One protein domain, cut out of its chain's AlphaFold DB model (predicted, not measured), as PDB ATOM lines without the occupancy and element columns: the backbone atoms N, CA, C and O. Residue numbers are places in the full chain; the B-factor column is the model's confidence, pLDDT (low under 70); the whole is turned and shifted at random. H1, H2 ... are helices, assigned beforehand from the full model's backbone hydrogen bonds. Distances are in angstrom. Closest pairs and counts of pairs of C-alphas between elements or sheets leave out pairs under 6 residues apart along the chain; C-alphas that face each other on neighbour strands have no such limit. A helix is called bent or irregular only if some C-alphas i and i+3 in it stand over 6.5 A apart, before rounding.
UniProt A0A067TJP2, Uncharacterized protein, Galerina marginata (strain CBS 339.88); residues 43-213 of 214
ATOM      1  N   ARG A  43      54.979   8.584 -27.886       96.50
ATOM      2  CA  ARG A  43      53.766   8.304 -27.120       96.50
ATOM      3  C   ARG A  43      52.759   7.480 -27.919       96.50
ATOM      4  O   ARG A  43      52.296   6.444 -27.440       96.50
ATOM      5  N   VAL A  44      52.474   7.878 -29.158       96.69
ATOM      6  CA  VAL A  44      51.574   7.129 -30.049       96.69
ATOM      7  C   VAL A  44      52.139   5.744 -30.364       96.69
ATOM      8  O   VAL A  44      51.379   4.781 -30.393       96.69
ATOM      9  N   SER A  45      53.459   5.606 -30.535       97.69
ATOM     10  CA  SER A  45      54.113   4.310 -30.772       97.69
ATOM     11  C   SER A  45      53.867   3.329 -29.623       97.69
ATOM     12  O   SER A  45      53.525   2.173 -29.872       97.69
ATOM     13  N   MET A  46      53.971   3.788 -28.370       96.94
ATOM     14  CA  MET A  46      53.673   2.962 -27.194       96.94
ATOM     15  C   MET A  46      52.222   2.469 -27.216       96.94
ATOM     16  O   MET A  46      51.972   1.270 -27.096       96.94
ATOM     17  N   ILE A  47      51.260   3.373 -27.425       95.44
ATOM     18  CA  ILE A  47      49.833   3.014 -27.440       95.44
ATOM     19  C   ILE A  47      49.518   2.084 -28.620       95.44
ATOM     20  O   ILE A  47      48.797   1.095 -28.461       95.44
ATOM     21  N   PHE A  48      50.064   2.372 -29.804       97.12
ATOM     22  CA  PHE A  48      49.865   1.551 -30.992       97.12
ATOM     23  C   PHE A  48      50.379   0.132 -30.753       97.12
ATOM     24  O   PHE A  48      49.633  -0.828 -30.939       97.12
ATOM     25  N   GLN A  49      51.615  -0.013 -30.266       96.50
ATOM     26  CA  GLN A  49      52.201  -1.323 -29.994       96.50
ATOM     27  C   GLN A  49      51.444  -2.089 -28.908       96.50
ATOM     28  O   GLN A  49      51.239  -3.296 -29.048       96.50
ATOM     29  N   ALA A  50      50.978  -1.405 -27.861       95.69
ATOM     30  CA  ALA A  50      50.167  -2.025 -26.819       95.69
ATOM     31  C   ALA A  50      48.855  -2.614 -27.365       95.69
ATOM     32  O   ALA A  50      48.372  -3.615 -26.842       95.69
ATOM     33  N   ASN A  51      48.276  -2.022 -28.412       94.75
ATOM     34  CA  ASN A  51      47.086  -2.564 -29.070       94.75
ATOM     35  C   ASN A  51      47.426  -3.618 -30.128       94.75
ATOM     36  O   ASN A  51      46.787  -4.667 -30.162       94.75
ATOM     37  N   ALA A  52      48.463  -3.392 -30.931       95.50
ATOM     38  CA  ALA A  52      48.950  -4.326 -31.941       95.50
ATOM     39  C   ALA A  52      49.322  -5.694 -31.347       95.50
ATOM     40  O   ALA A  52      48.959  -6.733 -31.896       95.50
ATOM     41  N   ARG A  53      49.984  -5.705 -30.184       93.69
ATOM     42  CA  ARG A  53      50.399  -6.938 -29.491       93.69
ATOM     43  C   ARG A  53      49.250  -7.721 -28.852       93.69
ATOM     44  O   ARG A  53      49.460  -8.856 -28.444       93.69
ATOM     45  N   LYS A  54      48.040  -7.151 -28.778       92.00
ATOM     46  CA  LYS A  54      46.833  -7.903 -28.391       92.00
ATOM     47  C   LYS A  54      46.314  -8.774 -29.535       92.00
ATOM     48  O   LYS A  54      45.466  -9.631 -29.301       92.00
ATOM     49  N   SER A  55      46.766  -8.541 -30.770       89.88
ATOM     50  CA  SER A  55      46.383  -9.378 -31.901       89.88
ATOM     51  C   SER A  55      47.080 -10.735 -31.828       89.88
ATOM     52  O   SER A  55      48.276 -10.809 -31.563       89.88
ATOM     53  N   ALA A  56      46.337 -11.809 -32.103       87.00
ATOM     54  CA  ALA A  56      46.882 -13.167 -32.129       87.00
ATOM     55  C   ALA A  56      47.882 -13.387 -33.279       87.00
ATOM     56  O   ALA A  56      48.752 -14.251 -33.183       87.00
ATOM     57  N   THR A  57      47.769 -12.604 -34.357       90.25
ATOM     58  CA  THR A  57      48.629 -12.716 -35.537       90.25
ATOM     59  C   THR A  57      49.523 -11.479 -35.647       90.25
ATOM     60  O   THR A  57      49.010 -10.358 -35.584       90.25
ATOM     61  N   PRO A  58      50.841 -11.646 -35.860       90.38
ATOM     62  CA  PRO A  58      51.742 -10.525 -36.095       90.38
ATOM     63  C   PRO A  58      51.335  -9.696 -37.320       90.38
ATOM     64  O   PRO A  58      50.926 -10.231 -38.351       90.38
ATOM     65  N   LEU A  59      51.486  -8.379 -37.218       94.38
ATOM     66  CA  LEU A  59      51.238  -7.454 -38.323       94.38
ATOM     67  C   LEU A  59      52.388  -7.497 -39.332       94.38
ATOM     68  O   LEU A  59      53.559  -7.559 -38.953       94.38
ATOM     69  N   SER A  60      52.062  -7.367 -40.621       95.50
ATOM     70  CA  SER A  60      53.073  -7.041 -41.630       95.50
ATOM     71  C   SER A  60      53.666  -5.655 -41.350       95.50
ATOM     72  O   SER A  60      52.967  -4.780 -40.837       95.50
ATOM     73  N   TRP A  61      54.926  -5.412 -41.724       95.56
ATOM     74  CA  TRP A  61      55.556  -4.099 -41.526       95.56
ATOM     75  C   TRP A  61      54.802  -2.954 -42.211       95.56
ATOM     76  O   TRP A  61      54.699  -1.874 -41.636       95.56
ATOM     77  N   GLY A  62      54.230  -3.196 -43.395       95.62
ATOM     78  CA  GLY A  62      53.415  -2.201 -44.095       95.62
ATOM     79  C   GLY A  62      52.176  -1.814 -43.288       95.62
ATOM     80  O   GLY A  62      51.937  -0.632 -43.050       95.62
ATOM     81  N   THR A  63      51.437  -2.809 -42.789       95.06
ATOM     82  CA  THR A  63      50.270  -2.590 -41.919       95.06
ATOM     83  C   THR A  63      50.667  -1.911 -40.608       95.06
ATOM     84  O   THR A  63      49.982  -0.998 -40.155       95.06
ATOM     85  N   HIS A  64      51.790  -2.328 -40.019       96.38
ATOM     86  CA  HIS A  64      52.302  -1.804 -38.755       96.38
ATOM     87  C   HIS A  64      52.628  -0.308 -38.872       96.38
ATOM     88  O   HIS A  64      52.098   0.503 -38.116       96.38
ATOM     89  N   ILE A  65      53.433   0.068 -39.871       97.69
ATOM     90  CA  ILE A  65      53.836   1.461 -40.098       97.69
ATOM     91  C   ILE A  65      52.632   2.306 -40.510       97.69
ATOM     92  O   ILE A  65      52.432   3.384 -39.957       97.69
ATOM     93  N   MET A  66      51.804   1.831 -41.446       96.62
ATOM     94  CA  MET A  66      50.660   2.609 -41.926       96.62
ATOM     95  C   MET A  66      49.607   2.813 -40.830       96.62
ATOM     96  O   MET A  66      49.050   3.904 -40.708       96.62
ATOM     97  N   GLY A  67      49.361   1.800 -39.994       97.00
ATOM     98  CA  GLY A  67      48.453   1.920 -38.857       97.00
ATOM     99  C   GLY A  67      48.970   2.897 -37.804       97.00
ATOM    100  O   GLY A  67      48.208   3.733 -37.311       97.00
ATOM    101  N   PHE A  68      50.274   2.859 -37.518       98.06
ATOM    102  CA  PHE A  68      50.919   3.832 -36.642       98.06
ATOM    103  C   PHE A  68      50.825   5.259 -37.206       98.06
ATOM    104  O   PHE A  68      50.414   6.166 -36.485       98.06
ATOM    105  N   LEU A  69      51.136   5.471 -38.490       97.62
ATOM    106  CA  LEU A  69      51.057   6.793 -39.125       97.62
ATOM    107  C   LEU A  69      49.623   7.326 -39.169       97.62
ATOM    108  O   LEU A  69      49.407   8.506 -38.899       97.62
ATOM    109  N   MET A  70      48.634   6.469 -39.436       96.31
ATOM    110  CA  MET A  70      47.219   6.838 -39.348       96.31
ATOM    111  C   MET A  70      46.869   7.339 -37.942       96.31
ATOM    112  O   MET A  70      46.241   8.388 -37.798       96.31
ATOM    113  N   MET A  71      47.311   6.620 -36.907       96.81
ATOM    114  CA  MET A  71      47.074   7.010 -35.520       96.81
ATOM    115  C   MET A  71      47.809   8.302 -35.144       96.81
ATOM    116  O   MET A  71      47.266   9.137 -34.426       96.81
ATOM    117  N   ALA A  72      49.033   8.483 -35.634       97.31
ATOM    118  CA  ALA A  72      49.887   9.601 -35.269       97.31
ATOM    119  C   ALA A  72      49.516  10.904 -35.994       97.31
ATOM    120  O   ALA A  72      49.586  11.979 -35.396       97.31
ATOM    121  N   TRP A  73      49.121  10.816 -37.267       96.88
ATOM    122  CA  TRP A  73      48.863  11.973 -38.129       96.88
ATOM    123  C   TRP A  73      47.384  12.257 -38.369       96.88
ATOM    124  O   TRP A  73      47.072  13.332 -38.876       96.88
ATOM    125  N   GLY A  74      46.471  11.348 -38.014       96.12
ATOM    126  CA  GLY A  74      45.057  11.465 -38.381       96.12
ATOM    127  C   GLY A  74      44.419  12.798 -37.979       96.12
ATOM    128  O   GLY A  74      43.769  13.420 -38.809       96.12
ATOM    129  N   GLY A  75      44.681  13.309 -36.771       95.38
ATOM    130  CA  GLY A  75      44.162  14.622 -36.351       95.38
ATOM    131  C   GLY A  75      44.684  15.785 -37.208       95.38
ATOM    132  O   GLY A  75      43.924  16.672 -37.600       95.38
ATOM    133  N   GLY A  76      45.968  15.751 -37.575       95.44
ATOM    134  CA  GLY A  76      46.583  16.741 -38.462       95.44
ATOM    135  C   GLY A  76      46.055  16.657 -39.895       95.44
ATOM    136  O   GLY A  76      45.675  17.674 -40.464       95.44
ATOM    137  N   LEU A  77      45.969  15.455 -40.466       96.44
ATOM    138  CA  LEU A  77      45.447  15.249 -41.822       96.44
ATOM    139  C   LEU A  77      43.978  15.674 -41.929       96.44
ATOM    140  O   LEU A  77      43.629  16.452 -42.812       96.44
ATOM    141  N   LEU A  78      43.132  15.210 -41.007       96.62
ATOM    142  CA  LEU A  78      41.701  15.512 -41.012       96.62
ATOM    143  C   LEU A  78      41.427  17.007 -40.826       96.62
ATOM    144  O   LEU A  78      40.569  17.547 -41.517       96.62
ATOM    145  N   SER A  79      42.159  17.687 -39.938       95.56
ATOM    146  CA  SER A  79      41.999  19.136 -39.753       95.56
ATOM    147  C   SER A  79      42.431  19.930 -40.982       95.56
ATOM    148  O   SER A  79      41.724  20.850 -41.383       95.56
ATOM    149  N   HIS A  80      43.529  19.553 -41.638       95.88
ATOM    150  CA  HIS A  80      43.952  20.212 -42.876       95.88
ATOM    151  C   HIS A  80      42.950  19.977 -44.008       95.88
ATOM    152  O   HIS A  80      42.565  20.934 -44.672       95.88
ATOM    153  N   PHE A  81      42.446  18.750 -44.177       95.44
ATOM    154  CA  PHE A  81      41.403  18.471 -45.168       95.44
ATOM    155  C   PHE A  81      40.108  19.238 -44.889       95.44
ATOM    156  O   PHE A  81      39.541  19.807 -45.819       95.44
ATOM    157  N   LEU A  82      39.673  19.315 -43.627       94.81
ATOM    158  CA  LEU A  82      38.492  20.091 -43.242       94.81
ATOM    159  C   LEU A  82      38.655  21.584 -43.566       94.81
ATOM    160  O   LEU A  82      37.708  22.226 -44.008       94.81
ATOM    161  N   LEU A  83      39.855  22.129 -43.359       95.06
ATOM    162  CA  LEU A  83      40.159  23.537 -43.615       95.06
ATOM    163  C   LEU A  83      40.535  23.831 -45.076       95.06
ATOM    164  O   LEU A  83      40.843  24.978 -45.394       95.06
ATOM    165  N   GLY A  84      40.534  22.826 -45.959       94.19
ATOM    166  CA  GLY A  84      40.981  22.979 -47.347       94.19
ATOM    167  C   GLY A  84      42.469  23.329 -47.470       94.19
ATOM    168  O   GLY A  84      42.886  23.932 -48.457       94.19
ATOM    169  N   LEU A  85      43.272  22.980 -46.461       94.62
ATOM    170  CA  LEU A  85      44.695  23.272 -46.400       94.62
ATOM    171  C   LEU A  85      45.550  22.069 -46.824       94.62
ATOM    172  O   LEU A  85      45.201  20.920 -46.549       94.62
ATOM    173  N   PRO A  86      46.716  22.323 -47.437       93.56
ATOM    174  CA  PRO A  86      47.709  21.296 -47.733       93.56
ATOM    175  C   PRO A  86      48.293  20.688 -46.434       93.56
ATOM    176  O   PRO A  86      48.952  21.413 -45.688       93.56
ATOM    177  N   PRO A  87      48.124  19.378 -46.136       93.81
ATOM    178  CA  PRO A  87      48.668  18.780 -44.914       93.81
ATOM    179  C   PRO A  87      50.197  18.623 -44.977       93.81
ATOM    180  O   PRO A  87      50.678  17.851 -45.809       93.81
ATOM    181  N   PRO A  88      50.987  19.248 -44.083       90.69
ATOM    182  CA  PRO A  88      52.452  19.306 -44.190       90.69
ATOM    183  C   PRO A  88      53.128  17.928 -44.178       90.69
ATOM    184  O   PRO A  88      54.185  17.755 -44.781       90.69
ATOM    185  N   MET A  89      52.497  16.931 -43.550       92.81
ATOM    186  CA  MET A  89      52.968  15.542 -43.520       92.81
ATOM    187  C   MET A  89      53.053  14.895 -44.911       92.81
ATOM    188  O   MET A  89      53.788  13.927 -45.075       92.81
ATOM    189  N   LEU A  90      52.311  15.412 -45.896       92.25
ATOM    190  CA  LEU A  90      52.285  14.889 -47.265       92.25
ATOM    191  C   LEU A  90      53.215  15.652 -48.224       92.25
ATOM    192  O   LEU A  90      53.489  15.159 -49.312       92.25
ATOM    193  N   TYR A  91      53.722  16.827 -47.830       90.38
ATOM    194  CA  TYR A  91      54.607  17.654 -48.671       90.38
ATOM    195  C   TYR A  91      56.091  17.414 -48.415       90.38
ATOM    196  O   TYR A  91      56.931  17.837 -49.204       90.38
ATOM    197  N   SER A  92      56.431  16.779 -47.296       92.56
ATOM    198  CA  SER A  92      57.812  16.591 -46.875       92.56
ATOM    199  C   SER A  92      58.021  15.190 -46.326       92.56
ATOM    200  O   SER A  92      57.182  14.656 -45.605       92.56
ATOM    201  N   PHE A  93      59.188  14.617 -46.609       94.19
ATOM    202  CA  PHE A  93      59.603  13.347 -46.020       94.19
ATOM    203  C   PHE A  93      60.088  13.504 -44.573       94.19
ATOM    204  O   PHE A  93      60.169  12.516 -43.848       94.19
ATOM    205  N   HIS A  94      60.385  14.725 -44.111       95.81
ATOM    206  CA  HIS A  94      60.914  14.956 -42.763       95.81
ATOM    207  C   HIS A  94      59.978  14.460 -41.643       95.81
ATOM    208  O   HIS A  94      60.467  13.750 -40.759       95.81
ATOM    209  N   PRO A  95      58.658  14.742 -41.664       95.75
ATOM    210  CA  PRO A  95      57.715  14.132 -40.730       95.75
ATOM    211  C   PRO A  95      57.746  12.603 -40.775       95.75
ATOM    212  O   PRO A  95      57.790  11.971 -39.725       95.75
ATOM    213  N   ALA A  96      57.783  11.997 -41.968       96.44
ATOM    214  CA  ALA A  96      57.845  10.542 -42.107       96.44
ATOM    215  C   ALA A  96      59.108   9.970 -41.448       96.44
ATOM    216  O   ALA A  96      59.008   9.042 -40.650       96.44
ATOM    217  N   ILE A  97      60.277  10.562 -41.712       97.31
ATOM    218  CA  ILE A  97      61.549  10.127 -41.121       97.31
ATOM    219  C   ILE A  97      61.483  10.205 -39.594       97.31
ATOM    220  O   ILE A  97      61.805   9.218 -38.935       97.31
ATOM    221  N   ASN A  98      61.024  11.324 -39.023       98.06
ATOM    222  CA  ASN A  98      60.918  11.474 -37.568       98.06
ATOM    223  C   ASN A  98      59.999  10.400 -36.964       98.06
ATOM    224  O   ASN A  98      60.417   9.624 -36.109       98.06
ATOM    225  N   TYR A  99      58.765  10.292 -37.455       98.38
ATOM    226  CA  TYR A  99      57.773   9.394 -36.863       98.38
ATOM    227  C   TYR A  99      58.141   7.919 -37.042       98.38
ATOM    228  O   TYR A  99      58.055   7.149 -36.085       98.38
ATOM    229  N   ILE A 100      58.573   7.518 -38.240       98.44
ATOM    230  CA  ILE A 100      58.924   6.123 -38.527       98.44
ATOM    231  C   ILE A 100      60.179   5.717 -37.751       98.44
ATOM    232  O   ILE A 100      60.182   4.647 -37.149       98.44
ATOM    233  N   SER A 101      61.222   6.553 -37.707       98.38
ATOM    234  CA  SER A 101      62.450   6.217 -36.964       98.38
ATOM    235  C   SER A 101      62.189   6.054 -35.465       98.38
ATOM    236  O   SER A 101      62.630   5.068 -34.876       98.38
ATOM    237  N   VAL A 102      61.395   6.948 -34.866       98.50
ATOM    238  CA  VAL A 102      60.965   6.833 -33.465       98.50
ATOM    239  C   VAL A 102      60.153   5.555 -33.249       98.50
ATOM    240  O   VAL A 102      60.394   4.819 -32.291       98.50
ATOM    241  N   HIS A 103      59.217   5.241 -34.146       98.44
ATOM    242  CA  HIS A 103      58.413   4.026 -34.035       98.44
ATOM    243  C   HIS A 103      59.255   2.749 -34.133       98.44
ATOM    244  O   HIS A 103      59.078   1.839 -33.319       98.44
ATOM    245  N   VAL A 104      60.209   2.693 -35.065       98.38
ATOM    246  CA  VAL A 104      61.153   1.575 -35.203       98.38
ATOM    247  C   VAL A 104      62.024   1.444 -33.953       98.38
ATOM    248  O   VAL A 104      62.143   0.342 -33.423       98.38
ATOM    249  N   PHE A 105      62.558   2.550 -33.425       98.12
ATOM    250  CA  PHE A 105      63.331   2.550 -32.180       98.12
ATOM    251  C   PHE A 105      62.540   1.939 -31.016       98.12
ATOM    252  O   PHE A 105      63.015   1.008 -30.368       98.12
ATOM    253  N   PHE A 106      61.307   2.398 -30.783       97.94
ATOM    254  CA  PHE A 106      60.465   1.843 -29.719       97.94
ATOM    255  C   PHE A 106      60.042   0.399 -29.996       97.94
ATOM    256  O   PHE A 106      59.868  -0.379 -29.063       97.94
ATOM    257  N   THR A 107      59.872   0.017 -31.262       97.50
ATOM    258  CA  THR A 107      59.586  -1.375 -31.634       97.50
ATOM    259  C   THR A 107      60.743  -2.284 -31.234       97.50
ATOM    260  O   THR A 107      60.509  -3.297 -30.579       97.50
ATOM    261  N   LEU A 108      61.983  -1.891 -31.538       97.50
ATOM    262  CA  LEU A 108      63.186  -2.612 -31.115       97.50
ATOM    263  C   LEU A 108      63.327  -2.629 -29.588       97.50
ATOM    264  O   LEU A 108      63.559  -3.687 -29.004       97.50
ATOM    265  N   LEU A 109      63.114  -1.487 -28.926       97.50
ATOM    266  CA  LEU A 109      63.184  -1.379 -27.467       97.50
ATOM    267  C   LEU A 109      62.243  -2.379 -26.786       97.50
ATOM    268  O   LEU A 109      62.675  -3.123 -25.912       97.50
ATOM    269  N   PHE A 110      60.980  -2.449 -27.213       96.81
ATOM    270  CA  PHE A 110      59.993  -3.361 -26.630       96.81
ATOM    271  C   PHE A 110      60.084  -4.795 -27.161       96.81
ATOM    272  O   PHE A 110      59.361  -5.672 -26.686       96.81
ATOM    273  N   GLN A 111      60.880  -5.055 -28.198       95.38
ATOM    274  CA  GLN A 111      61.257  -6.420 -28.569       95.38
ATOM    275  C   GLN A 111      62.323  -6.960 -27.610       95.38
ATOM    276  O   GLN A 111      62.231  -8.113 -27.204       95.38
ATOM    277  N   ILE A 112      63.290  -6.123 -27.216       97.56
ATOM    278  CA  ILE A 112      64.367  -6.493 -26.285       97.56
ATOM    279  C   ILE A 112      63.870  -6.489 -24.831       97.56
ATOM    280  O   ILE A 112      64.189  -7.399 -24.069       97.56
ATOM    281  N   PHE A 113      63.057  -5.497 -24.457       96.94
ATOM    282  CA  PHE A 113      62.499  -5.320 -23.114       96.94
ATOM    283  C   PHE A 113      60.961  -5.260 -23.167       96.94
ATOM    284  O   PHE A 113      60.379  -4.174 -23.076       96.94
ATOM    285  N   PRO A 114      60.266  -6.400 -23.339       94.44
ATOM    286  CA  PRO A 114      58.807  -6.426 -23.464       94.44
ATOM    287  C   PRO A 114      58.075  -5.818 -22.265       94.44
ATOM    288  O   PRO A 114      57.074  -5.129 -22.454       94.44
ATOM    289  N   ASP A 115      58.611  -6.006 -21.057       94.44
ATOM    290  CA  ASP A 115      58.001  -5.546 -19.802       94.44
ATOM    291  C   ASP A 115      57.953  -4.016 -19.675       94.44
ATOM    292  O   ASP A 115      57.175  -3.479 -18.889       94.44
ATOM    293  N   PHE A 116      58.742  -3.286 -20.473       94.62
ATOM    294  CA  PHE A 116      58.688  -1.821 -20.498       94.62
ATOM    295  C   PHE A 116      57.404  -1.303 -21.154       94.62
ATOM    296  O   PHE A 116      57.008  -0.160 -20.919       94.62
ATOM    297  N   LEU A 117      56.726  -2.129 -21.956       95.25
ATOM    298  CA  LEU A 117      55.444  -1.788 -22.555       95.25
ATOM    299  C   LEU A 117      54.297  -2.137 -21.596       95.25
ATOM    300  O   LEU A 117      53.544  -3.085 -21.817       95.25
ATOM    301  N   TYR A 118      54.147  -1.342 -20.537       93.81
ATOM    302  CA  TYR A 118      53.053  -1.483 -19.577       93.81
ATOM    303  C   TYR A 118      52.148  -0.236 -19.584       93.81
ATOM    304  O   TYR A 118      52.460   0.753 -18.913       93.81
ATOM    305  N   PRO A 119      51.028  -0.251 -20.342       90.69
ATOM    306  CA  PRO A 119      50.220   0.942 -20.612       90.69
ATOM    307  C   PRO A 119      49.767   1.692 -19.363       90.69
ATOM    308  O   PRO A 119      49.864   2.906 -19.332       90.69
ATOM    309  N   VAL A 120      49.360   0.988 -18.304       91.06
ATOM    310  CA  VAL A 120      48.860   1.626 -17.074       91.06
ATOM    311  C   VAL A 120      49.923   2.522 -16.428       91.06
ATOM    312  O   VAL A 120      49.632   3.657 -16.054       91.06
ATOM    313  N   VAL A 121      51.169   2.046 -16.328       92.50
ATOM    314  CA  VAL A 121      52.276   2.845 -15.775       92.50
ATOM    315  C   VAL A 121      52.659   3.953 -16.744       92.50
ATOM    316  O   VAL A 121      52.780   5.099 -16.324       92.50
ATOM    317  N   LEU A 122      52.799   3.643 -18.034       92.38
ATOM    318  CA  LEU A 122      53.161   4.644 -19.037       92.38
ATOM    319  C   LEU A 122      52.139   5.789 -19.077       92.38
ATOM    320  O   LEU A 122      52.527   6.952 -19.063       92.38
ATOM    321  N   ASP A 123      50.846   5.481 -19.045       90.12
ATOM    322  CA  ASP A 123      49.770   6.471 -19.020       90.12
ATOM    323  C   ASP A 123      49.818   7.303 -17.728       90.12
ATOM    324  O   ASP A 123      49.692   8.523 -17.780       90.12
ATOM    325  N   THR A 124      50.097   6.678 -16.580       90.88
ATOM    326  CA  THR A 124      50.193   7.373 -15.281       90.88
ATOM    327  C   THR A 124      51.401   8.305 -15.185       90.88
ATOM    328  O   THR A 124      51.321   9.349 -14.543       90.88
ATOM    329  N   PHE A 125      52.533   7.968 -15.801       92.12
ATOM    330  CA  PHE A 125      53.716   8.834 -15.766       92.12
ATOM    331  C   PHE A 125      53.694   9.902 -16.860       92.12
ATOM    332  O   PHE A 125      54.138  11.026 -16.631       92.12
ATOM    333  N   PHE A 126      53.170   9.573 -18.042       92.88
ATOM    334  CA  PHE A 126      53.216  10.461 -19.201       92.88
ATOM    335  C   PHE A 126      51.949  11.292 -19.415       92.88
ATOM    336  O   PHE A 126      51.949  12.103 -20.339       92.88
ATOM    337  N   TRP A 127      50.905  11.183 -18.580       90.44
ATOM    338  CA  TRP A 127      49.693  11.999 -18.755       90.44
ATOM    339  C   TRP A 127      49.943  13.518 -18.827       90.44
ATOM    340  O   TRP A 127      49.298  14.148 -19.666       90.44
ATOM    341  N   PRO A 128      50.872  14.148 -18.063       91.94
ATOM    342  CA  PRO A 128      51.079  15.592 -18.177       91.94
ATOM    343  C   PRO A 128      51.714  15.958 -19.520       91.94
ATOM    344  O   PRO A 128      51.363  16.965 -20.130       91.94
ATOM    345  N   LEU A 129      52.634  15.116 -20.001       92.94
ATOM    346  CA  LEU A 129      53.260  15.287 -21.306       92.94
ATOM    347  C   LEU A 129      52.241  15.074 -22.433       92.94
ATOM    348  O   LEU A 129      52.208  15.863 -23.371       92.94
ATOM    349  N   ASP A 130      51.391  14.049 -22.331       91.19
ATOM    350  CA  ASP A 130      50.308  13.778 -23.287       91.19
ATOM    351  C   ASP A 130      49.351  14.974 -23.379       91.19
ATOM    352  O   ASP A 130      49.054  15.448 -24.477       91.19
ATOM    353  N   ALA A 131      48.959  15.532 -22.228       91.44
ATOM    354  CA  ALA A 131      48.137  16.734 -22.158       91.44
ATOM    355  C   ALA A 131      48.817  17.931 -22.845       91.44
ATOM    356  O   ALA A 131      48.201  18.566 -23.699       91.44
ATOM    357  N   LEU A 132      50.099  18.195 -22.559       93.12
ATOM    358  CA  LEU A 132      50.857  19.272 -23.210       93.12
ATOM    359  C   LEU A 132      50.933  19.093 -24.731       93.12
ATOM    360  O   LEU A 132      50.704  20.047 -25.473       93.12
ATOM    361  N   LEU A 133      51.230  17.884 -25.212       94.69
ATOM    362  CA  LEU A 133      51.336  17.598 -26.645       94.69
ATOM    363  C   LEU A 133      49.989  17.761 -27.362       94.69
ATOM    364  O   LEU A 133      49.948  18.308 -28.468       94.69
ATOM    365  N   ARG A 134      48.883  17.354 -26.732       92.06
ATOM    366  CA  ARG A 134      47.533  17.558 -27.281       92.06
ATOM    367  C   ARG A 134      47.126  19.025 -27.270       92.06
ATOM    368  O   ARG A 134      46.642  19.511 -28.291       92.06
ATOM    369  N   THR A 135      47.374  19.755 -26.183       92.56
ATOM    370  CA  THR A 135      47.146  21.208 -26.135       92.56
ATOM    371  C   THR A 135      47.972  21.924 -27.202       92.56
ATOM    372  O   THR A 135      47.450  22.806 -27.886       92.56
ATOM    373  N   ASN A 136      49.224  21.511 -27.420       94.19
ATOM    374  CA  ASN A 136      50.053  22.034 -28.503       94.19
ATOM    375  C   ASN A 136      49.395  21.827 -29.871       94.19
ATOM    376  O   ASN A 136      49.269  22.761 -30.655       94.19
ATOM    377  N   ALA A 137      48.950  20.600 -30.153       94.56
ATOM    378  CA  ALA A 137      48.323  20.277 -31.426       94.56
ATOM    379  C   ALA A 137      47.054  21.115 -31.644       94.56
ATOM    380  O   ALA A 137      46.907  21.742 -32.692       94.56
ATOM    381  N   VAL A 138      46.178  21.189 -30.638       94.94
ATOM    382  CA  VAL A 138      44.927  21.957 -30.719       94.94
ATOM    383  C   VAL A 138      45.197  23.447 -30.932       94.94
ATOM    384  O   VAL A 138      44.627  24.040 -31.845       94.94
ATOM    385  N   THR A 139      46.096  24.050 -30.151       92.56
ATOM    386  CA  THR A 139      46.416  25.485 -30.265       92.56
ATOM    387  C   THR A 139      47.039  25.837 -31.617       92.56
ATOM    388  O   THR A 139      46.621  26.812 -32.244       92.56
ATOM    389  N   LEU A 140      47.965  25.017 -32.126       93.38
ATOM    390  CA  LEU A 140      48.553  25.209 -33.455       93.38
ATOM    391  C   LEU A 140      47.508  25.071 -34.570       93.38
ATOM    392  O   LEU A 140      47.475  25.895 -35.483       93.38
ATOM    393  N   SER A 141      46.631  24.068 -34.490       94.31
ATOM    394  CA  SER A 141      45.584  23.854 -35.493       94.31
ATOM    395  C   SER A 141      44.502  24.929 -35.477       94.31
ATOM    396  O   SER A 141      44.036  25.325 -36.541       94.31
ATOM    397  N   LEU A 142      44.125  25.452 -34.308       93.88
ATOM    398  CA  LEU A 142      43.233  26.612 -34.221       93.88
ATOM    399  C   LEU A 142      43.905  27.871 -34.781       93.88
ATOM    400  O   LEU A 142      43.256  28.663 -35.464       93.88
ATOM    401  N   GLY A 143      45.221  28.015 -34.597       92.50
ATOM    402  CA  GLY A 143      46.013  29.064 -35.242       92.50
ATOM    403  C   GLY A 143      45.901  29.062 -36.773       92.50
ATOM    404  O   GLY A 143      45.933  30.130 -37.389       92.50
ATOM    405  N   LEU A 144      45.671  27.898 -37.400       93.75
ATOM    406  CA  LEU A 144      45.479  27.790 -38.853       93.75
ATOM    407  C   LEU A 144      44.232  28.525 -39.356       93.75
ATOM    408  O   LEU A 144      44.212  28.929 -40.515       93.75
ATOM    409  N   LEU A 145      43.224  28.774 -38.512       93.75
ATOM    410  CA  LEU A 145      42.039  29.567 -38.879       93.75
ATOM    411  C   LEU A 145      42.384  31.029 -39.216       93.75
ATOM    412  O   LEU A 145      41.626  31.734 -39.890       93.75
ATOM    413  N   SER A 146      43.556  31.493 -38.777       92.69
ATOM    414  CA  SER A 146      44.096  32.808 -39.133       92.69
ATOM    415  C   SER A 146      44.831  32.823 -40.480       92.69
ATOM    416  O   SER A 146      45.196  33.896 -40.961       92.69
ATOM    417  N   SER A 147      45.017  31.667 -41.124       92.31
ATOM    418  CA  SER A 147      45.647  31.559 -42.444       92.31
ATOM    419  C   SER A 147      44.829  32.289 -43.521       92.31
ATOM    420  O   SER A 147      43.597  32.229 -43.491       92.31
ATOM    421  N   PRO A 148      45.475  32.951 -44.500       91.25
ATOM    422  CA  PRO A 148      44.781  33.648 -45.585       91.25
ATOM    423  C   PRO A 148      44.006  32.710 -46.522       91.25
ATOM    424  O   PRO A 148      43.074  33.151 -47.183       91.25
ATOM    425  N   ASN A 149      44.377  31.427 -46.573       90.25
ATOM    426  CA  ASN A 149      43.752  30.440 -47.459       90.25
ATOM    427  C   ASN A 149      42.521  29.759 -46.837       90.25
ATOM    428  O   ASN A 149      41.858  28.974 -47.508       90.25
ATOM    429  N   VAL A 150      42.227  30.025 -45.561       93.25
ATOM    430  CA  VAL A 150      41.046  29.486 -44.875       93.25
ATOM    431  C   VAL A 150      39.869  30.435 -45.070       93.25
ATOM    432  O   VAL A 150      40.022  31.654 -44.984       93.25
ATOM    433  N   HIS A 151      38.680  29.876 -45.311       91.75
ATOM    434  CA  HIS A 151      37.472  30.669 -45.517       91.75
ATOM    435  C   HIS A 151      37.196  31.581 -44.301       91.75
ATOM    436  O   HIS A 151      37.162  31.082 -43.173       91.75
ATOM    437  N   PRO A 152      36.953  32.895 -44.484       90.31
ATOM    438  CA  PRO A 152      36.804  33.835 -43.367       90.31
ATOM    439  C   PRO A 152      35.698  33.471 -42.369       90.31
ATOM    440  O   PRO A 152      35.830  33.742 -41.178       90.31
ATOM    441  N   GLU A 153      34.629  32.816 -42.829       92.00
ATOM    442  CA  GLU A 153      33.524  32.370 -41.964       92.00
ATOM    443  C   GLU A 153      33.964  31.353 -40.904       92.00
ATOM    444  O   GLU A 153      33.395  31.299 -39.815       92.00
ATOM    445  N   TYR A 154      35.009  30.569 -41.179       92.00
ATOM    446  CA  TYR A 154      35.520  29.564 -40.247       92.00
ATOM    447  C   TYR A 154      36.252  30.182 -39.060       92.00
ATOM    448  O   TYR A 154      36.260  29.588 -37.986       92.00
ATOM    449  N   ARG A 155      36.812  31.383 -39.233       89.44
ATOM    450  CA  ARG A 155      37.564  32.094 -38.193       89.44
ATOM    451  C   ARG A 155      36.692  32.564 -37.032       89.44
ATOM    452  O   ARG A 155      37.177  32.665 -35.917       89.44
ATOM    453  N   ASN A 156      35.427  32.874 -37.306       88.75
ATOM    454  CA  ASN A 156      34.496  33.393 -36.304       88.75
ATOM    455  C   ASN A 156      33.419  32.370 -35.923       88.75
ATOM    456  O   ASN A 156      32.504  32.704 -35.177       88.75
ATOM    457  N   SER A 157      33.489  31.148 -36.457       92.50
ATOM    458  CA  SER A 157      32.501  30.097 -36.230       92.50
ATOM    459  C   SER A 157      32.872  29.281 -34.987       92.50
ATOM    460  O   SER A 157      33.827  28.497 -35.042       92.50
ATOM    461  N   PRO A 158      32.100  29.368 -33.883       92.44
ATOM    462  CA  PRO A 158      32.355  28.554 -32.695       92.44
ATOM    463  C   PRO A 158      32.268  27.058 -33.005       92.44
ATOM    464  O   PRO A 158      33.014  26.257 -32.450       92.44
ATOM    465  N   LEU A 159      31.391  26.677 -33.940       93.62
ATOM    466  CA  LEU A 159      31.276  25.299 -34.400       93.62
ATOM    467  C   LEU A 159      32.565  24.826 -35.077       93.62
ATOM    468  O   LEU A 159      33.011  23.711 -34.820       93.62
ATOM    469  N   THR A 160      33.193  25.662 -35.906       93.62
ATOM    470  CA  THR A 160      34.452  25.288 -36.559       93.62
ATOM    471  C   THR A 160      35.571  25.112 -35.538       93.62
ATOM    472  O   THR A 160      36.315  24.138 -35.623       93.62
ATOM    473  N   HIS A 161      35.649  25.986 -34.533       94.50
ATOM    474  CA  HIS A 161      36.612  25.857 -33.438       94.50
ATOM    475  C   HIS A 161      36.413  24.548 -32.657       94.50
ATOM    476  O   HIS A 161      37.374  23.801 -32.462       94.50
ATOM    477  N   LEU A 162      35.164  24.227 -32.292       94.38
ATOM    478  CA  LEU A 162      34.810  22.973 -31.617       94.38
ATOM    479  C   LEU A 162      35.223  21.749 -32.450       94.38
ATOM    480  O   LEU A 162      35.834  20.817 -31.927       94.38
ATOM    481  N   LEU A 163      34.912  21.749 -33.750       94.62
ATOM    482  CA  LEU A 163      35.218  20.630 -34.644       94.62
ATOM    483  C   LEU A 163      36.723  20.454 -34.849       94.62
ATOM    484  O   LEU A 163      37.222  19.338 -34.722       94.62
ATOM    485  N   VAL A 164      37.455  21.533 -35.135       95.62
ATOM    486  CA  VAL A 164      38.912  21.479 -35.328       95.62
ATOM    487  C   VAL A 164      39.599  21.012 -34.046       95.62
ATOM    488  O   VAL A 164      40.426  20.102 -34.103       95.62
ATOM    489  N   GLY A 165      39.215  21.563 -32.891       95.19
ATOM    490  CA  GLY A 165      39.752  21.154 -31.596       95.19
ATOM    491  C   GLY A 165      39.510  19.673 -31.303       95.19
ATOM    492  O   GLY A 165      40.448  18.944 -30.967       95.19
ATOM    493  N   ALA A 166      38.280  19.192 -31.511       95.06
ATOM    494  CA  ALA A 166      37.944  17.778 -31.349       95.06
ATOM    495  C   ALA A 166      38.766  16.883 -32.293       95.06
ATOM    496  O   ALA A 166      39.411  15.930 -31.846       95.06
ATOM    497  N   ILE A 167      38.786  17.202 -33.592       95.81
ATOM    498  CA  ILE A 167      39.485  16.417 -34.620       95.81
ATOM    499  C   ILE A 167      40.973  16.303 -34.306       95.81
ATOM    500  O   ILE A 167      41.548  15.223 -34.420       95.81
ATOM    501  N   VAL A 168      41.610  17.393 -33.898       94.94
ATOM    502  CA  VAL A 168      43.055  17.401 -33.662       94.94
ATOM    503  C   VAL A 168      43.411  16.653 -32.382       94.94
ATOM    504  O   VAL A 168      44.400  15.924 -32.361       94.94
ATOM    505  N   SER A 169      42.573  16.765 -31.350       94.19
ATOM    506  CA  SER A 169      42.783  16.082 -30.073       94.19
ATOM    507  C   SER A 169      42.644  14.559 -30.171       94.19
ATOM    508  O   SER A 169      43.439  13.832 -29.573       94.19
ATOM    509  N   CYS A 170      41.651  14.055 -30.918       93.19
ATOM    510  CA  CYS A 170      41.288  12.630 -30.890       93.19
ATOM    511  C   CYS A 170      41.251  11.933 -32.262       93.19
ATOM    512  O   CYS A 170      41.189  10.703 -32.323       93.19
ATOM    513  N   GLY A 171      41.322  12.676 -33.369       94.69
ATOM    514  CA  GLY A 171      41.071  12.160 -34.718       94.69
ATOM    515  C   GLY A 171      41.986  11.007 -35.118       94.69
ATOM    516  O   GLY A 171      41.521  10.041 -35.707       94.69
ATOM    517  N   GLY A 172      43.260  11.042 -34.721       94.94
ATOM    518  CA  GLY A 172      44.204   9.950 -34.978       94.94
ATOM    519  C   GLY A 172      43.784   8.623 -34.342       94.94
ATOM    520  O   GLY A 172      43.608   7.619 -35.036       94.94
ATOM    521  N   GLY A 173      43.559   8.624 -33.024       93.69
ATOM    522  CA  GLY A 173      43.108   7.438 -32.291       93.69
ATOM    523  C   GLY A 173      41.738   6.942 -32.752       93.69
ATOM    524  O   GLY A 173      41.541   5.734 -32.904       93.69
ATOM    525  N   LEU A 174      40.808   7.859 -33.044       94.62
ATOM    526  CA  LEU A 174      39.487   7.500 -33.558       94.62
ATOM    527  C   LEU A 174      39.558   6.876 -34.944       94.62
ATOM    528  O   LEU A 174      38.942   5.831 -35.144       94.62
ATOM    529  N   SER A 175      40.309   7.451 -35.883       95.25
ATOM    530  CA  SER A 175      40.487   6.865 -37.214       95.25
ATOM    531  C   SER A 175      41.121   5.481 -37.119       95.25
ATOM    532  O   SER A 175      40.554   4.519 -37.635       95.25
ATOM    533  N   ALA A 176      42.226   5.347 -36.381       95.25
ATOM    534  CA  ALA A 176      42.899   4.064 -36.208       95.25
ATOM    535  C   ALA A 176      41.984   3.005 -35.562       95.25
ATOM    536  O   ALA A 176      41.948   1.865 -36.017       95.25
ATOM    537  N   GLY A 177      41.181   3.377 -34.560       93.94
ATOM    538  CA  GLY A 177      40.226   2.460 -33.931       93.94
ATOM    539  C   GLY A 177      39.006   2.131 -34.781       93.94
ATOM    540  O   GLY A 177      38.501   1.012 -34.708       93.94
ATOM    541  N   THR A 178      38.558   3.073 -35.608       95.38
ATOM    542  CA  THR A 178      37.454   2.876 -36.558       95.38
ATOM    543  C   THR A 178      37.852   1.867 -37.631       95.38
ATOM    544  O   THR A 178      37.064   0.972 -37.920       95.38
ATOM    545  N   PHE A 179      39.079   1.956 -38.157       96.19
ATOM    546  CA  PHE A 179      39.605   1.046 -39.185       96.19
ATOM    547  C   PHE A 179      40.265  -0.229 -38.637       96.19
ATOM    548  O   PHE A 179      40.743  -1.057 -39.416       96.19
ATOM    549  N   SER A 180      40.310  -0.400 -37.312       93.88
ATOM    550  CA  SER A 180      41.066  -1.471 -36.650       93.88
ATOM    551  C   SER A 180      42.518  -1.530 -37.150       93.88
ATOM    552  O   SER A 180      43.042  -2.576 -37.511       93.88
ATOM    553  N   ALA A 181      43.190  -0.379 -37.194       95.12
ATOM    554  CA  ALA A 181      44.478  -0.226 -37.870       95.12
ATOM    555  C   ALA A 181      45.630  -1.039 -37.237       95.12
ATOM    556  O   ALA A 181      46.682  -1.228 -37.844       95.12
ATOM    557  N   TRP A 182      45.424  -1.532 -36.015       93.19
ATOM    558  CA  TRP A 182      46.329  -2.406 -35.267       93.19
ATOM    559  C   TRP A 182      45.964  -3.898 -35.360       93.19
ATOM    560  O   TRP A 182      46.530  -4.704 -34.622       93.19
ATOM    561  N   SER A 183      45.033  -4.297 -36.235       93.00
ATOM    562  CA  SER A 183      44.800  -5.705 -36.588       93.00
ATOM    563  C   SER A 183      45.360  -6.052 -37.977       93.00
ATOM    564  O   SER A 183      45.448  -5.183 -38.840       93.00
ATOM    565  N   PRO A 184      45.727  -7.325 -38.223       91.94
ATOM    566  CA  PRO A 184      46.194  -7.790 -39.534       91.94
ATOM    567  C   PRO A 184      45.184  -7.538 -40.654       91.94
ATOM    568  O   PRO A 184      45.562  -7.205 -41.771       91.94
ATOM    569  N   ASN A 185      43.898  -7.672 -40.328       92.19
ATOM    570  CA  ASN A 185      42.790  -7.394 -41.226       92.19
ATOM    571  C   ASN A 185      42.141  -6.084 -40.787       92.19
ATOM    572  O   ASN A 185      41.585  -6.019 -39.687       92.19
ATOM    573  N   TRP A 186      42.237  -5.050 -41.618       93.88
ATOM    574  CA  TRP A 186      41.565  -3.780 -41.361       93.88
ATOM    575  C   TRP A 186      40.081  -3.918 -41.661       93.88
ATOM    576  O   TRP A 186      39.679  -4.562 -42.631       93.88
ATOM    577  N   SER A 187      39.262  -3.314 -40.815       94.69
ATOM    578  CA  SER A 187      37.812  -3.365 -40.937       94.69
ATOM    579  C   SER A 187      37.223  -2.040 -40.505       94.69
ATOM    580  O   SER A 187      37.693  -1.418 -39.556       94.69
ATOM    581  N   PHE A 188      36.182  -1.603 -41.205       95.44
ATOM    582  CA  PHE A 188      35.430  -0.433 -40.791       95.44
ATOM    583  C   PHE A 188      34.449  -0.829 -39.690       95.44
ATOM    584  O   PHE A 188      33.613  -1.715 -39.874       95.44
ATOM    585  N   SER A 189      34.571  -0.191 -38.534       92.44
ATOM    586  CA  SER A 189      33.794  -0.491 -37.337       92.44
ATOM    587  C   SER A 189      33.270   0.787 -36.698       92.44
ATOM    588  O   SER A 189      33.699   1.889 -37.033       92.44
ATOM    589  N   THR A 190      32.354   0.651 -35.741       92.12
ATOM    590  CA  THR A 190      31.860   1.793 -34.969       92.12
ATOM    591  C   THR A 190      33.030   2.541 -34.318       92.12
ATOM    592  O   THR A 190      33.824   1.898 -33.613       92.12
ATOM    593  N   PRO A 191      33.138   3.874 -34.498       90.88
ATOM    594  CA  PRO A 191      34.166   4.677 -33.851       90.88
ATOM    595  C   PRO A 191      34.201   4.436 -32.338       90.88
ATOM    596  O   PRO A 191      33.132   4.356 -31.730       90.88
ATOM    597  N   PRO A 192      35.387   4.338 -31.702       90.00
ATOM    598  CA  PRO A 192      35.506   3.971 -30.288       90.00
ATOM    599  C   PRO A 192      34.619   4.782 -29.333       90.00
ATOM    600  O   PRO A 192      33.999   4.207 -28.446       90.00
ATOM    601  N   VAL A 193      34.489   6.090 -29.566       91.25
ATOM    602  CA  VAL A 193      33.652   7.010 -28.767       91.25
ATOM    603  C   VAL A 193      32.148   6.754 -28.882       91.25
ATOM    604  O   VAL A 193      31.393   7.166 -28.010       91.25
ATOM    605  N   LEU A 194      31.705   6.072 -29.942       90.62
ATOM    606  CA  LEU A 194      30.302   5.723 -30.185       90.62
ATOM    607  C   LEU A 194      29.986   4.268 -29.807       90.62
ATOM    608  O   LEU A 194      28.855   3.815 -29.985       90.62
ATOM    609  N   ARG A 195      30.972   3.502 -29.319       88.69
ATOM    610  CA  ARG A 195      30.755   2.112 -28.896       88.69
ATOM    611  C   ARG A 195      30.022   2.067 -27.557       88.69
ATOM    612  O   ARG A 195      30.262   2.881 -26.664       88.69
ATOM    613  N   ALA A 196      29.162   1.062 -27.398       84.00
ATOM    614  CA  ALA A 196      28.531   0.773 -26.116       84.00
ATOM    615  C   ALA A 196      29.611   0.571 -25.035       84.00
ATOM    616  O   ALA A 196      30.563  -0.181 -25.241       84.00
ATOM    617  N   GLY A 197      29.473   1.267 -23.905       81.12
ATOM    618  CA  GLY A 197      30.436   1.221 -22.799       81.12
ATOM    619  C   GLY A 197      31.557   2.267 -22.841       81.12
ATOM    620  O   GLY A 197      32.317   2.333 -21.882       81.12
ATOM    621  N   ALA A 198      31.648   3.121 -23.873       82.00
ATOM    622  CA  ALA A 198      32.618   4.227 -23.887       82.00
ATOM    623  C   ALA A 198      32.400   5.211 -22.717       82.00
ATOM    624  O   ALA A 198      33.355   5.683 -22.101       82.00
ATOM    625  N   GLY A 199      31.132   5.479 -22.379       84.00
ATOM    626  CA  GLY A 199      30.750   6.390 -21.298       84.00
ATOM    627  C   GLY A 199      31.245   7.825 -21.515       84.00
ATOM    628  O   GLY A 199      31.782   8.172 -22.564       84.00
ATOM    629  N   TRP A 200      31.079   8.680 -20.505       82.94
ATOM    630  CA  TRP A 200      31.569  10.062 -20.570       82.94
ATOM    631  C   TRP A 200      33.105  10.111 -20.624       82.94
ATOM    632  O   TRP A 200      33.669  10.859 -21.422       82.94
ATOM    633  N   ALA A 201      33.774   9.247 -19.852       80.81
ATOM    634  CA  ALA A 201      35.230   9.165 -19.775       80.81
ATOM    635  C   ALA A 201      35.872   8.832 -21.134       80.81
ATOM    636  O   ALA A 201      36.850   9.462 -21.524       80.81
ATOM    637  N   GLY A 202      35.277   7.914 -21.905       80.12
ATOM    638  CA  GLY A 202      35.753   7.552 -23.243       80.12
ATOM    639  C   GLY A 202      35.567   8.644 -24.298       80.12
ATOM    640  O   GLY A 202      36.101   8.513 -25.394       80.12
ATOM    641  N   THR A 203      34.841   9.723 -23.980       87.81
ATOM    642  CA  THR A 203      34.648  10.892 -24.858       87.81
ATOM    643  C   THR A 203      35.449  12.119 -24.425       87.81
ATOM    644  O   THR A 203      35.400  13.141 -25.108       87.81
ATOM    645  N   LEU A 204      36.207  12.039 -23.324       88.25
ATOM    646  CA  LEU A 204      36.934  13.187 -22.773       88.25
ATOM    647  C   LEU A 204      37.921  13.799 -23.762       88.25
ATOM    648  O   LEU A 204      38.007  15.017 -23.834       88.25
ATOM    649  N   ASP A 205      38.595  12.989 -24.576       85.56
ATOM    650  CA  ASP A 205      39.530  13.497 -25.586       85.56
ATOM    651  C   ASP A 205      38.826  14.343 -26.661       85.56
ATOM    652  O   ASP A 205      39.405  15.303 -27.172       85.56
ATOM    653  N   VAL A 206      37.572  14.011 -26.993       90.75
ATOM    654  CA  VAL A 206      36.752  14.765 -27.955       90.75
ATOM    655  C   VAL A 206      36.406  16.128 -27.363       90.75
ATOM    656  O   VAL A 206      36.672  17.163 -27.973       90.75
ATOM    657  N   TRP A 207      35.849  16.125 -26.152       89.94
ATOM    658  CA  TRP A 207      35.390  17.336 -25.472       89.94
ATOM    659  C   TRP A 207      36.544  18.237 -25.034       89.94
ATOM    660  O   TRP A 207      36.478  19.449 -25.220       89.94
ATOM    661  N   GLY A 208      37.618  17.650 -24.510       87.25
ATOM    662  CA  GLY A 208      38.813  18.364 -24.074       87.25
ATOM    663  C   GLY A 208      39.461  19.140 -25.216       87.25
ATOM    664  O   GLY A 208      39.860  20.279 -25.019       87.25
ATOM    665  N   GLY A 209      39.492  18.574 -26.425       87.25
ATOM    666  CA  GLY A 209      39.937  19.300 -27.613       87.25
ATOM    667  C   GLY A 209      38.949  20.372 -28.064       87.25
ATOM    668  O   GLY A 209      39.354  21.489 -28.377       87.25
ATOM    669  N   ALA A 210      37.655  20.041 -28.088       89.88
ATOM    670  CA  ALA A 210      36.616  20.947 -28.565       89.88
ATOM    671  C   ALA A 210      36.579  22.257 -27.762       89.88
ATOM    672  O   ALA A 210      36.545  23.340 -28.346       89.88
ATOM    673  N   PHE A 211      36.639  22.175 -26.431       87.44
ATOM    674  CA  PHE A 211      36.464  23.337 -25.555       87.44
ATOM    675  C   PHE A 211      37.686  24.257 -25.432       87.44
ATOM    676  O   PHE A 211      37.550  25.343 -24.886       87.44
ATOM    677  N   VAL A 212      38.859  23.881 -25.955       77.06
ATOM    678  CA  VAL A 212      40.058  24.750 -25.936       77.06
ATOM    679  C   VAL A 212      39.935  25.930 -26.911       77.06
ATOM    680  O   VAL A 212      40.638  26.923 -26.759       77.06
ATOM    681  N   GLY A 213      39.068  25.830 -27.923       58.19
ATOM    682  CA  GLY A 213      38.911  26.854 -28.960       58.19
ATOM    683  C   GLY A 213      37.866  27.936 -28.688       58.19
ATOM    684  O   GLY A 213      37.604  28.717 -29.603       58.19
TER     685      GLY A 213
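AT A GLANCE: This is residues 43 to 213 of the 214 residues of an uncharacterized protein of Galerina marginata (strain CBS 339.88) (UniProt A0A067TJP2). Two long kinked helices, H5 and H7, run opposite ways side by side, and with H8 packed on both they make an up-and-down bundle of three. Next to it, where H5 begins and H7 ends, H1, H2a and H4 cross one another in a second group; H2b packs on H7, and residues 195 to 200 stick out. The 171 printed residues have eight named helices, H1 to H8 in chain order, and no named strand: all helix. The whole is compact, with a radius of gyration of the C-alphas of 16.5 A and spans of 51 by 38 by 32 A.

IN THESE COORDINATES: Find C-alpha 119 at (50.220, 0.942, -20.612); from there H5, residues 119 to 146, runs 37.4 A. H7, residues 158 to 178, measures 26.5 A, and H8, residues 201 to 213, 20.3 A, ending at C-alpha 213 at (38.911, 26.854, -28.960). These three are irregular: C-alphas 125 and 128 are 7.6 A apart, 169 and 172 8.0 A, 202 and 205 7.4 A. H1 is residues 43 to 52, starting at (53.766, 8.304, -27.120), and H4, residues 93 to 112, measures 28.4 A. H2, residues 61 to 82, was assigned as one helix by its hydrogen bonds but is bent, with C-alphas 72 and 75 7.7 A apart; its arms, H2a to 72 and H2b from 75, stand only just about perpendicular, at 71 degrees. H3 is residues 88 to 91 and H6 residues 152 to 155.

HOW THE PARTS SIT: Look first at Val 138 of H5: its C-alpha is 5.3 A from that of Gly 165, the closest pair with H7, at a steep tilt of 42 degrees. H7 and H8 form a helical hairpin, closest at C-alphas 162 and 210, 4.1 A. H2a touches H7 at C-alphas 71 and 172, 4.1 A, with residues 67 to 72 alone; H2b touches H7 at C-alphas 75 and 168, 4.0 A. H1 touches H4 at C-alphas 45 and 103, 5.4 A, at a steep tilt of 56 degrees. H3 is close to H4 but not clearly touching, C-alphas 89 and 95 at 5.7 A. H6 only just touches H5, only at the corner, with 3 pairs within 8 A. H4 and H7 are apart. Each O i to N i+4 pair is within hydrogen-bond range in H1, H2a, H2b and H4, against 20 of 24 in H5, 15 of 17 in H7 and 5 of 9 in H8; H3 and H6 are too short for one.

THE WHOLE: The farthest C-alphas, Ile 112 and Glu 153, are 52.0 A apart. The printed part has no cut, and its long link is residues 179 to 200. Mean pLDDT of the printed part is 93.1; residue 213 is under 70.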